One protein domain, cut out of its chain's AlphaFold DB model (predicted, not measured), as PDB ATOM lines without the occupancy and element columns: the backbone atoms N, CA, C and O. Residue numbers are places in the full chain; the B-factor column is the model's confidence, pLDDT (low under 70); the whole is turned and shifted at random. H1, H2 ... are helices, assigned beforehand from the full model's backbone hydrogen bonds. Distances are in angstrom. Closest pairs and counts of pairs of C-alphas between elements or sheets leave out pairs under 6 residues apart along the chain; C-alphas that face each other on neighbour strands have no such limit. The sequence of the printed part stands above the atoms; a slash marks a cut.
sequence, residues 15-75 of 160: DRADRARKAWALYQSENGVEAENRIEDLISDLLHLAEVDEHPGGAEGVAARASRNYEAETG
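AT A GLANCE: This is residues 15 to 75 of the 160 residues of an uncharacterized protein of Streptomyces sp. CB02130 (UniProt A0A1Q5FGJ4). Three helices make an open frame: H2 and H3 meet near their ends as a V, and H1 passes close to the beginning of H2, about perpendicular to it. Residues 15 to 23, which belong to H1, and residues 64 to 75, of which 64 to 74 belong to H3, stick out with open space between them, and residues 32 to 37 of the link from H1 to H2 stick out as a loop. The printed part has 61 residues, with three named helices in the order H1, H2, H3 and no named strand; the class is all helix. It is only just loose, close to compact, with a radius of gyration of the C-alphas of 13.1 A and spans of 32 by 29 by 19 A.

IN THESE COORDINATES: Find C-alpha 15 at (24.454, 8.353, -40.697); from there H1 runs through residues 15 to 30, 23.4 A from first to last C-alpha. Go on past residues 31 to 37 to C-alpha 38 at (36.716, 23.530, -30.757), where H2 begins; it holds residues 38 to 52 and is 20.5 A long. After residues 53 to 57 comes H3, residues 58 to 74, the longest helix at 17 residues and 24.8 A, ending at C-alpha 74 at (19.100, 8.088, -24.959).

HOW THE PARTS SIT: Begin with H1 and look toward H2: the two are close but not clearly touching, and their closest C-alphas, those of Tyr 27 and Leu 42, are 7.7 A apart. Their lines stand at 89 degrees, about perpendicular. Next look at residues 47 to 51, with which alone H2 touches H3, and at residues 58 to 63, with which alone H3 touches H2. The closest C-alphas of these two helices, those of Leu 47 and Ala 59, are 4.5 A apart. H2 and H3 run opposite ways at a steep tilt of 53 degrees. H1 and H3 are apart. In H1, H2 and H3 every backbone O of residue i is within hydrogen-bond range of the N of residue i+4 inside the helix.

THE WHOLE: The two C-alphas farthest apart are those of Gly 32 and Gly 75, at 36.8 A, while the first and last printed C-alphas, of Asp 15 and Gly 75, are 19.2 A apart. Without the stretches that stand free, the body has 34 residues and spans 29 by 15 by 10 A. The printed part has no cut. The link from H1 to H2 is short, with 7 residues, and the link from H2 to H3 is tight, with 5. In the B-factor column the mean pLDDT of the printed part is 77.9; look for values under 70 at residues 15 to 19, 31 to 36 and 71 to 75 of this model.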
ATOM      1  N   ASP A  15      24.749   7.231 -39.812       57.19
ATOM      2  CA  ASP A  15      24.454   8.353 -40.697       57.19
ATOM      3  C   ASP A  15      24.416   9.742 -40.012       57.19
ATOM      4  O   ASP A  15      24.935  10.701 -40.573       57.19
ATOM      5  N   ARG A  16      23.883   9.906 -38.788       58.16
ATOM      6  CA  ARG A  16      23.855  11.223 -38.102       58.16
ATOM      7  C   ARG A  16      25.246  11.659 -37.632       58.16
ATOM      8  O   ARG A  16      25.629  12.806 -37.859       58.16
ATOM      9  N   ALA A  17      26.004  10.749 -37.018       64.69
ATOM     10  CA  ALA A  17      27.379  11.018 -36.591       64.69
ATOM     11  C   ALA A  17      28.294  11.249 -37.803       64.69
ATOM     12  O   ALA A  17      29.144  12.133 -37.769       64.69
ATOM     13  N   ASP A  18      28.081  10.524 -38.902       66.38
ATOM     14  CA  ASP A  18      28.810  10.728 -40.156       66.38
ATOM     15  C   ASP A  18      28.462  12.061 -40.830       66.38
ATOM     16  O   ASP A  18      29.353  12.746 -41.338       66.38
ATOM     17  N   ARG A  19      27.195  12.493 -40.792       69.38
ATOM     18  CA  ARG A  19      26.807  13.847 -41.223       69.38
ATOM     19  C   ARG A  19      27.447  14.924 -40.348       69.38
ATOM     20  O   ARG A  19      27.989  15.884 -40.892       69.38
ATOM     21  N   ALA A  20      27.453  14.740 -39.028       78.88
ATOM     22  CA  ALA A  20      28.121  15.656 -38.106       78.88
ATOM     23  C   ALA A  20      29.637  15.711 -38.363       78.88
ATOM     24  O   ALA A  20      30.203  16.797 -38.410       78.88
ATOM     25  N   ARG A  21      30.292  14.570 -38.641       78.56
ATOM     26  CA  ARG A  21      31.717  14.511 -39.022       78.56
ATOM     27  C   ARG A  21      32.026  15.300 -40.293       78.56
ATOM     28  O   ARG A  21      33.083  15.917 -40.363       78.56
ATOM     29  N   LYS A  22      31.132  15.300 -41.286       79.81
ATOM     30  CA  LYS A  22      31.312  16.090 -42.518       79.81
ATOM     31  C   LYS A  22      31.258  17.591 -42.238       79.81
ATOM     32  O   LYS A  22      32.144  18.312 -42.686       79.81
ATOM     33  N   ALA A  23      30.265  18.043 -41.470       80.69
ATOM     34  CA  ALA A  23      30.174  19.443 -41.047       80.69
ATOM     35  C   ALA A  23      31.387  19.848 -40.191       80.69
ATOM     36  O   ALA A  23      31.971  20.911 -40.384       80.69
ATOM     37  N   TRP A  24      31.825  18.948 -39.311       84.44
ATOM     38  CA  TRP A  24      32.990  19.137 -38.458       84.44
ATOM     39  C   TRP A  24      34.301  19.275 -39.234       84.44
ATOM     40  O   TRP A  24      35.119  20.138 -38.923       84.44
ATOM     41  N   ALA A  25      34.512  18.439 -40.251       84.12
ATOM     42  CA  ALA A  25      35.703  18.510 -41.093       84.12
ATOM     43  C   ALA A  25      35.794  19.848 -41.843       84.12
ATOM     44  O   ALA A  25      36.886  20.403 -41.954       84.12
ATOM     45  N   LEU A  26      34.656  20.380 -42.304       83.19
ATOM     46  CA  LEU A  26      34.594  21.696 -42.940       83.19
ATOM     47  C   LEU A  26      34.965  22.805 -41.947       83.19
ATOM     48  O   LEU A  26      35.895  23.566 -42.207       83.19
ATOM     49  N   TYR A  27      34.327  22.824 -40.776       83.44
ATOM     50  CA  TYR A  27      34.593  23.820 -39.735       83.44
ATOM     51  C   TYR A  27      36.067  23.844 -39.294       83.44
ATOM     52  O   TYR A  27      36.666  24.907 -39.137       83.44
ATOM     53  N   GLN A  28      36.688  22.668 -39.150       79.88
ATOM     54  CA  GLN A  28      38.111  22.560 -38.814       79.88
ATOM     55  C   GLN A  28      39.036  23.086 -39.912       79.88
ATOM     56  O   GLN A  28      40.103  23.610 -39.601       79.88
ATOM     57  N   SER A  29      38.660  22.926 -41.184       79.19
ATOM     58  CA  SER A  29      39.489  23.381 -42.305       79.19
ATOM     59  C   SER A  29      39.577  24.908 -42.401       79.19
ATOM     60  O   SER A  29      40.565  25.427 -42.915       79.19
ATOM     61  N   GLU A  30      38.588  25.617 -41.856       75.00
ATOM     62  CA  GLU A  30      38.491  27.079 -41.901       75.00
ATOM     63  C   GLU A  30      39.101  27.762 -40.659       75.00
ATOM     64  O   GLU A  30      39.584  28.886 -40.765       75.00
ATOM     65  N   ASN A  31      39.169  27.075 -39.509       65.56
ATOM     66  CA  ASN A  31      39.544  27.664 -38.209       65.56
ATOM     67  C   ASN A  31      40.933  27.238 -37.659       65.56
ATOM     68  O   ASN A  31      41.193  27.322 -36.456       65.56
ATOM     69  N   GLY A  32      41.861  26.771 -38.512       58.53
ATOM     70  CA  GLY A  32      43.215  26.334 -38.095       58.53
ATOM     71  C   GLY A  32      43.187  25.088 -37.198       58.53
ATOM     72  O   GLY A  32      42.131  24.485 -37.090       58.53
ATOM     73  N   VAL A  33      44.287  24.662 -36.546       57.62
ATOM     74  CA  VAL A  33      44.365  23.399 -35.739       57.62
ATOM     75  C   VAL A  33      44.549  23.619 -34.213       57.62
ATOM     76  O   VAL A  33      44.357  22.695 -33.430       57.62
ATOM     77  N   GLU A  34      44.802  24.844 -33.740       57.16
ATOM     78  CA  GLU A  34      45.369  25.092 -32.393       57.16
ATOM     79  C   GLU A  34      44.401  25.644 -31.317       57.16
ATOM     80  O   GLU A  34      44.744  26.576 -30.600       57.16
ATOM     81  N   ALA A  35      43.198  25.083 -31.157       58.75
ATOM     82  CA  ALA A  35      42.286  25.483 -30.066       58.75
ATOM     83  C   ALA A  35      41.902  24.282 -29.192       58.75
ATOM     84  O   ALA A  35      41.564  23.226 -29.732       58.75
ATOM     85  N   GLU A  36      41.950  24.445 -27.864       61.06
ATOM     86  CA  GLU A  36      41.703  23.370 -26.887       61.06
ATOM     87  C   GLU A  36      40.224  22.926 -26.829       61.06
ATOM     88  O   GLU A  36      39.975  21.765 -26.518       61.06
ATOM     89  N   ASN A  37      39.253  23.767 -27.234       71.56
ATOM     90  CA  ASN A  37      37.810  23.520 -27.029       71.56
ATOM     91  C   ASN A  37      36.923  23.698 -28.285       71.56
ATOM     92  O   ASN A  37      35.793  24.167 -28.215       71.56
ATOM     93  N   ARG A  38      37.382  23.259 -29.459       76.50
ATOM     94  CA  ARG A  38      36.716  23.530 -30.757       76.50
ATOM     95  C   ARG A  38      35.261  23.074 -30.895       76.50
ATOM     96  O   ARG A  38      34.537  23.573 -31.751       76.50
ATOM     97  N   ILE A  39      34.852  22.046 -30.150       82.38
ATOM     98  CA  ILE A  39      33.455  21.590 -30.177       82.38
ATOM     99  C   ILE A  39      32.574  22.621 -29.470       82.38
ATOM    100  O   ILE A  39      31.480  22.901 -29.945       82.38
ATOM    101  N   GLU A  40      33.061  23.204 -28.376       84.75
ATOM    102  CA  GLU A  40      32.376  24.281 -27.661       84.75
ATOM    103  C   GLU A  40      32.319  25.541 -28.528       84.75
ATOM    104  O   GLU A  40      31.254  26.146 -28.625       84.75
ATOM    105  N   ASP A  41      33.408  25.864 -29.237       85.75
ATOM    106  CA  ASP A  41      33.449  26.983 -30.187       85.75
ATOM    107  C   ASP A  41      32.424  26.798 -31.316       85.75
ATOM    108  O   ASP A  41      31.606  27.681 -31.557       85.75
ATOM    109  N   LEU A  42      32.369  25.615 -31.941       87.12
ATOM    110  CA  LEU A  42      31.362  25.326 -32.966       87.12
ATOM    111  C   LEU A  42      29.936  25.392 -32.408       87.12
ATOM    112  O   LEU A  42      29.034  25.895 -33.073       87.12
ATOM    113  N   ILE A  43      29.700  24.864 -31.203       90.44
ATOM    114  CA  ILE A  43      28.386  24.968 -30.563       90.44
ATOM    115  C   ILE A  43      28.032  26.444 -30.362       90.44
ATOM    116  O   ILE A  43      26.923  26.843 -30.706       90.44
ATOM    117  N   SER A  44      28.969  27.256 -29.874       89.69
ATOM    118  CA  SER A  44      28.792  28.699 -29.710       89.69
ATOM    119  C   SER A  44      28.471  29.385 -31.039       89.69
ATOM    120  O   SER A  44      27.490  30.122 -31.118       89.69
ATOM    121  N   ASP A  45      29.218  29.105 -32.106       90.50
ATOM    122  CA  ASP A  45      28.992  29.691 -33.434       90.50
ATOM    123  C   ASP A  45      27.621  29.307 -34.008       90.50
ATOM    124  O   ASP A  45      26.924  30.147 -34.574       90.50
ATOM    125  N   LEU A  46      27.186  28.057 -33.819       92.38
ATOM    126  CA  LEU A  46      25.858  27.602 -34.243       92.38
ATOM    127  C   LEU A  46      24.730  28.261 -33.440       92.38
ATOM    128  O   LEU A  46      23.659  28.525 -33.990       92.38
ATOM    129  N   LEU A  47      24.953  28.532 -32.153       93.25
ATOM    130  CA  LEU A  47      24.004  29.276 -31.326       93.25
ATOM    131  C   LEU A  47      23.911  30.739 -31.772       93.25
ATOM    132  O   LEU A  47      22.799  31.240 -31.926       93.25
ATOM    133  N   HIS A  48      25.040  31.391 -32.064       91.00
ATOM    134  CA  HIS A  48      25.049  32.740 -32.638       91.00
ATOM    135  C   HIS A  48      24.367  32.773 -34.010       91.00
ATOM    136  O   HIS A  48      23.566  33.666 -34.278       91.00
ATOM    137  N   LEU A  49      24.619  31.778 -34.868       92.62
ATOM    138  CA  LEU A  49      23.950  31.658 -36.163       92.62
ATOM    139  C   LEU A  49      22.429  31.556 -35.999       92.62
ATOM    140  O   LEU A  49      21.694  32.197 -36.740       92.62
ATOM    141  N   ALA A  50      21.951  30.810 -35.000       90.62
ATOM    142  CA  ALA A  50      20.521  30.707 -34.721       90.62
ATOM    143  C   ALA A  50      19.880  32.060 -34.361       90.62
ATOM    144  O   ALA A  50      18.706  32.276 -34.661       90.62
ATOM    145  N   GLU A  51      20.625  32.963 -33.722       90.56
ATOM    146  CA  GLU A  51      20.165  34.326 -33.441       90.56
ATOM    147  C   GLU A  51      20.196  35.209 -34.689       90.56
ATOM    148  O   GLU A  51      19.224  35.914 -34.954       90.56
ATOM    149  N   VAL A  52      21.278  35.139 -35.471       94.38
ATOM    150  CA  VAL A  52      21.452  35.913 -36.712       94.38
ATOM    151  C   VAL A  52      20.393  35.555 -37.758       94.38
ATOM    152  O   VAL A  52      19.839  36.451 -38.389       94.38
ATOM    153  N   ASP A  53      20.075  34.268 -37.898       95.12
ATOM    154  CA  ASP A  53      19.063  33.763 -38.835       95.12
ATOM    155  C   ASP A  53      17.636  33.791 -38.247       95.12
ATOM    156  O   ASP A  53      16.702  33.234 -38.829       95.12
ATOM    157  N   GLU A  54      17.450  34.434 -37.088       90.75
ATOM    158  CA  GLU A  54      16.155  34.632 -36.422       90.75
ATOM    159  C   GLU A  54      15.365  33.326 -36.199       90.75
ATOM    160  O   GLU A  54      14.132  33.277 -36.296       90.75
ATOM    161  N   HIS A  55      16.060  32.232 -35.867       83.25
ATOM    162  CA  HIS A  55      15.390  30.974 -35.560       83.25
ATOM    163  C   HIS A  55      14.414  31.157 -34.384       83.25
ATOM    164  O   HIS A  55      14.728  31.846 -33.412       83.25
ATOM    165  N   PRO A  56      13.231  30.508 -34.399       79.88
ATOM    166  CA  PRO A  56      12.239  30.692 -33.343       79.88
ATOM    167  C   PRO A  56      12.800  30.386 -31.948       79.88
ATOM    168  O   PRO A  56      13.090  29.230 -31.647       79.88
ATOM    169  N   GLY A  57      12.913  31.399 -31.088       81.88
ATOM    170  CA  GLY A  57      13.490  31.271 -29.744       81.88
ATOM    171  C   GLY A  57      15.016  31.416 -29.670       81.88
ATOM    172  O   GLY A  57      15.571  31.172 -28.604       81.88
ATOM    173  N   GLY A  58      15.681  31.796 -30.766       88.69
ATOM    174  CA  GLY A  58      17.117  32.076 -30.826       88.69
ATOM    175  C   GLY A  58      17.991  30.910 -30.366       88.69
ATOM    176  O   GLY A  58      17.592  29.739 -30.435       88.69
ATOM    177  N   ALA A  59      19.176  31.244 -29.855       88.38
ATOM    178  CA  ALA A  59      20.122  30.290 -29.283       88.38
ATOM    179  C   ALA A  59      19.465  29.379 -28.227       88.38
ATOM    180  O   ALA A  59      19.567  28.152 -28.301       88.38
ATOM    181  N   GLU A  60      18.726  29.963 -27.281       87.62
ATOM    182  CA  GLU A  60      18.097  29.234 -26.172       87.62
ATOM    183  C   GLU A  60      17.074  28.196 -26.665       87.62
ATOM    184  O   GLU A  60      17.086  27.032 -26.253       87.62
ATOM    185  N   GLY A  61      16.212  28.582 -27.607       80.06
ATOM    186  CA  GLY A  61      15.192  27.706 -28.176       80.06
ATOM    187  C   GLY A  61      15.773  26.565 -29.014       80.06
ATOM    188  O   GLY A  61      15.186  25.476 -29.077       80.06
ATOM    189  N   VAL A  62      16.911  26.786 -29.675       87.88
ATOM    190  CA  VAL A  62      17.644  25.735 -30.397       87.88
ATOM    191  C   VAL A  62      18.335  24.788 -29.417       87.88
ATOM    192  O   VAL A  62      18.133  23.577 -29.532       87.88
ATOM    193  N   ALA A  63      19.042  25.304 -28.409       88.50
ATOM    194  CA  ALA A  63      19.709  24.494 -27.389       88.50
ATOM    195  C   ALA A  63      18.721  23.581 -26.643       88.50
ATOM    196  O   ALA A  63      18.934  22.370 -26.546       88.50
ATOM    197  N   ALA A  64      17.583  24.129 -26.204       81.44
ATOM    198  CA  ALA A  64      16.549  23.364 -25.509       81.44
ATOM    199  C   ALA A  64      15.948  22.248 -26.383       81.44
ATOM    200  O   ALA A  64      15.630  21.165 -25.891       81.44
ATOM    201  N   ARG A  65      15.782  22.480 -27.694       82.38
ATOM    202  CA  ARG A  65      15.317  21.440 -28.628       82.38
ATOM    203  C   ARG A  65      16.380  20.383 -28.894       82.38
ATOM    204  O   ARG A  65      16.036  19.206 -28.926       82.38
ATOM    205  N   ALA A  66      17.636  20.784 -29.066       84.62
ATOM    206  CA  ALA A  66      18.748  19.860 -29.264       84.62
ATOM    207  C   ALA A  66      18.908  18.915 -28.061       84.62
ATOM    208  O   ALA A  66      19.005  17.706 -28.255       84.62
ATOM    209  N   SER A  67      18.825  19.447 -26.837       81.50
ATOM    210  CA  SER A  67      18.834  18.661 -25.596       81.50
ATOM    211  C   SER A  67      17.668  17.670 -25.534       81.50
ATOM    212  O   SER A  67      17.912  16.477 -25.372       81.50
ATOM    213  N   ARG A  68      16.423  18.103 -25.787       74.88
ATOM    214  CA  ARG A  68      15.267  17.182 -25.827       74.88
ATOM    215  C   ARG A  68      15.413  16.079 -26.875       74.88
ATOM    216  O   ARG A  68      15.034  14.942 -26.615       74.88
ATOM    217  N   ASN A  69      15.937  16.407 -28.057       72.50
ATOM    218  CA  ASN A  69      16.162  15.423 -29.116       72.50
ATOM    219  C   ASN A  69      17.222  14.396 -28.704       72.50
ATOM    220  O   ASN A  69      17.028  13.205 -28.926       72.50
ATOM    221  N   TYR A  70      18.307  14.843 -28.069       71.69
ATOM    222  CA  TYR A  70      19.334  13.956 -27.533       71.69
ATOM    223  C   TYR A  70      18.776  13.045 -26.427       71.69
ATOM    224  O   TYR A  70      18.954  11.830 -26.472       71.69
ATOM    225  N   GLU A  71      18.030  13.605 -25.475       67.12
ATOM    226  CA  GLU A  71      17.405  12.850 -24.383       67.12
ATOM    227  C   GLU A  71      16.412  11.797 -24.903       67.12
ATOM    228  O   GLU A  71      16.458  10.639 -24.480       67.12
ATOM    229  N   ALA A  72      15.571  12.157 -25.878       63.41
ATOM    230  CA  ALA A  72      14.639  11.229 -26.520       63.41
ATOM    231  C   ALA A  72      15.351  10.036 -27.187       63.41
ATOM    232  O   ALA A  72      14.809   8.931 -27.225       63.41
ATOM    233  N   GLU A  73      16.582  10.228 -27.667       57.22
ATOM    234  CA  GLU A  73      17.403   9.172 -28.267       57.22
ATOM    235  C   GLU A  73      18.134   8.309 -27.225       57.22
ATOM    236  O   GLU A  73      18.393   7.128 -27.477       57.22
ATOM    237  N   THR A  74      18.443   8.849 -26.042       52.91
ATOM    238  CA  THR A  74      19.100   8.088 -24.959       52.91
ATOM    239  C   THR A  74      18.187   7.052 -24.287       52.91
ATOM    240  O   THR A  74      18.680   6.100 -23.684       52.91
ATOM    241  N   GLY A  75      16.862   7.185 -24.433       43.47
ATOM    242  CA  GLY A  75      15.859   6.466 -23.638       43.47
ATOM    243  C   GLY A  75      15.371   5.101 -24.140       43.47
ATOM    244  O   GLY A  75      14.450   4.554 -23.539       43.47
TER     245      GLY A  75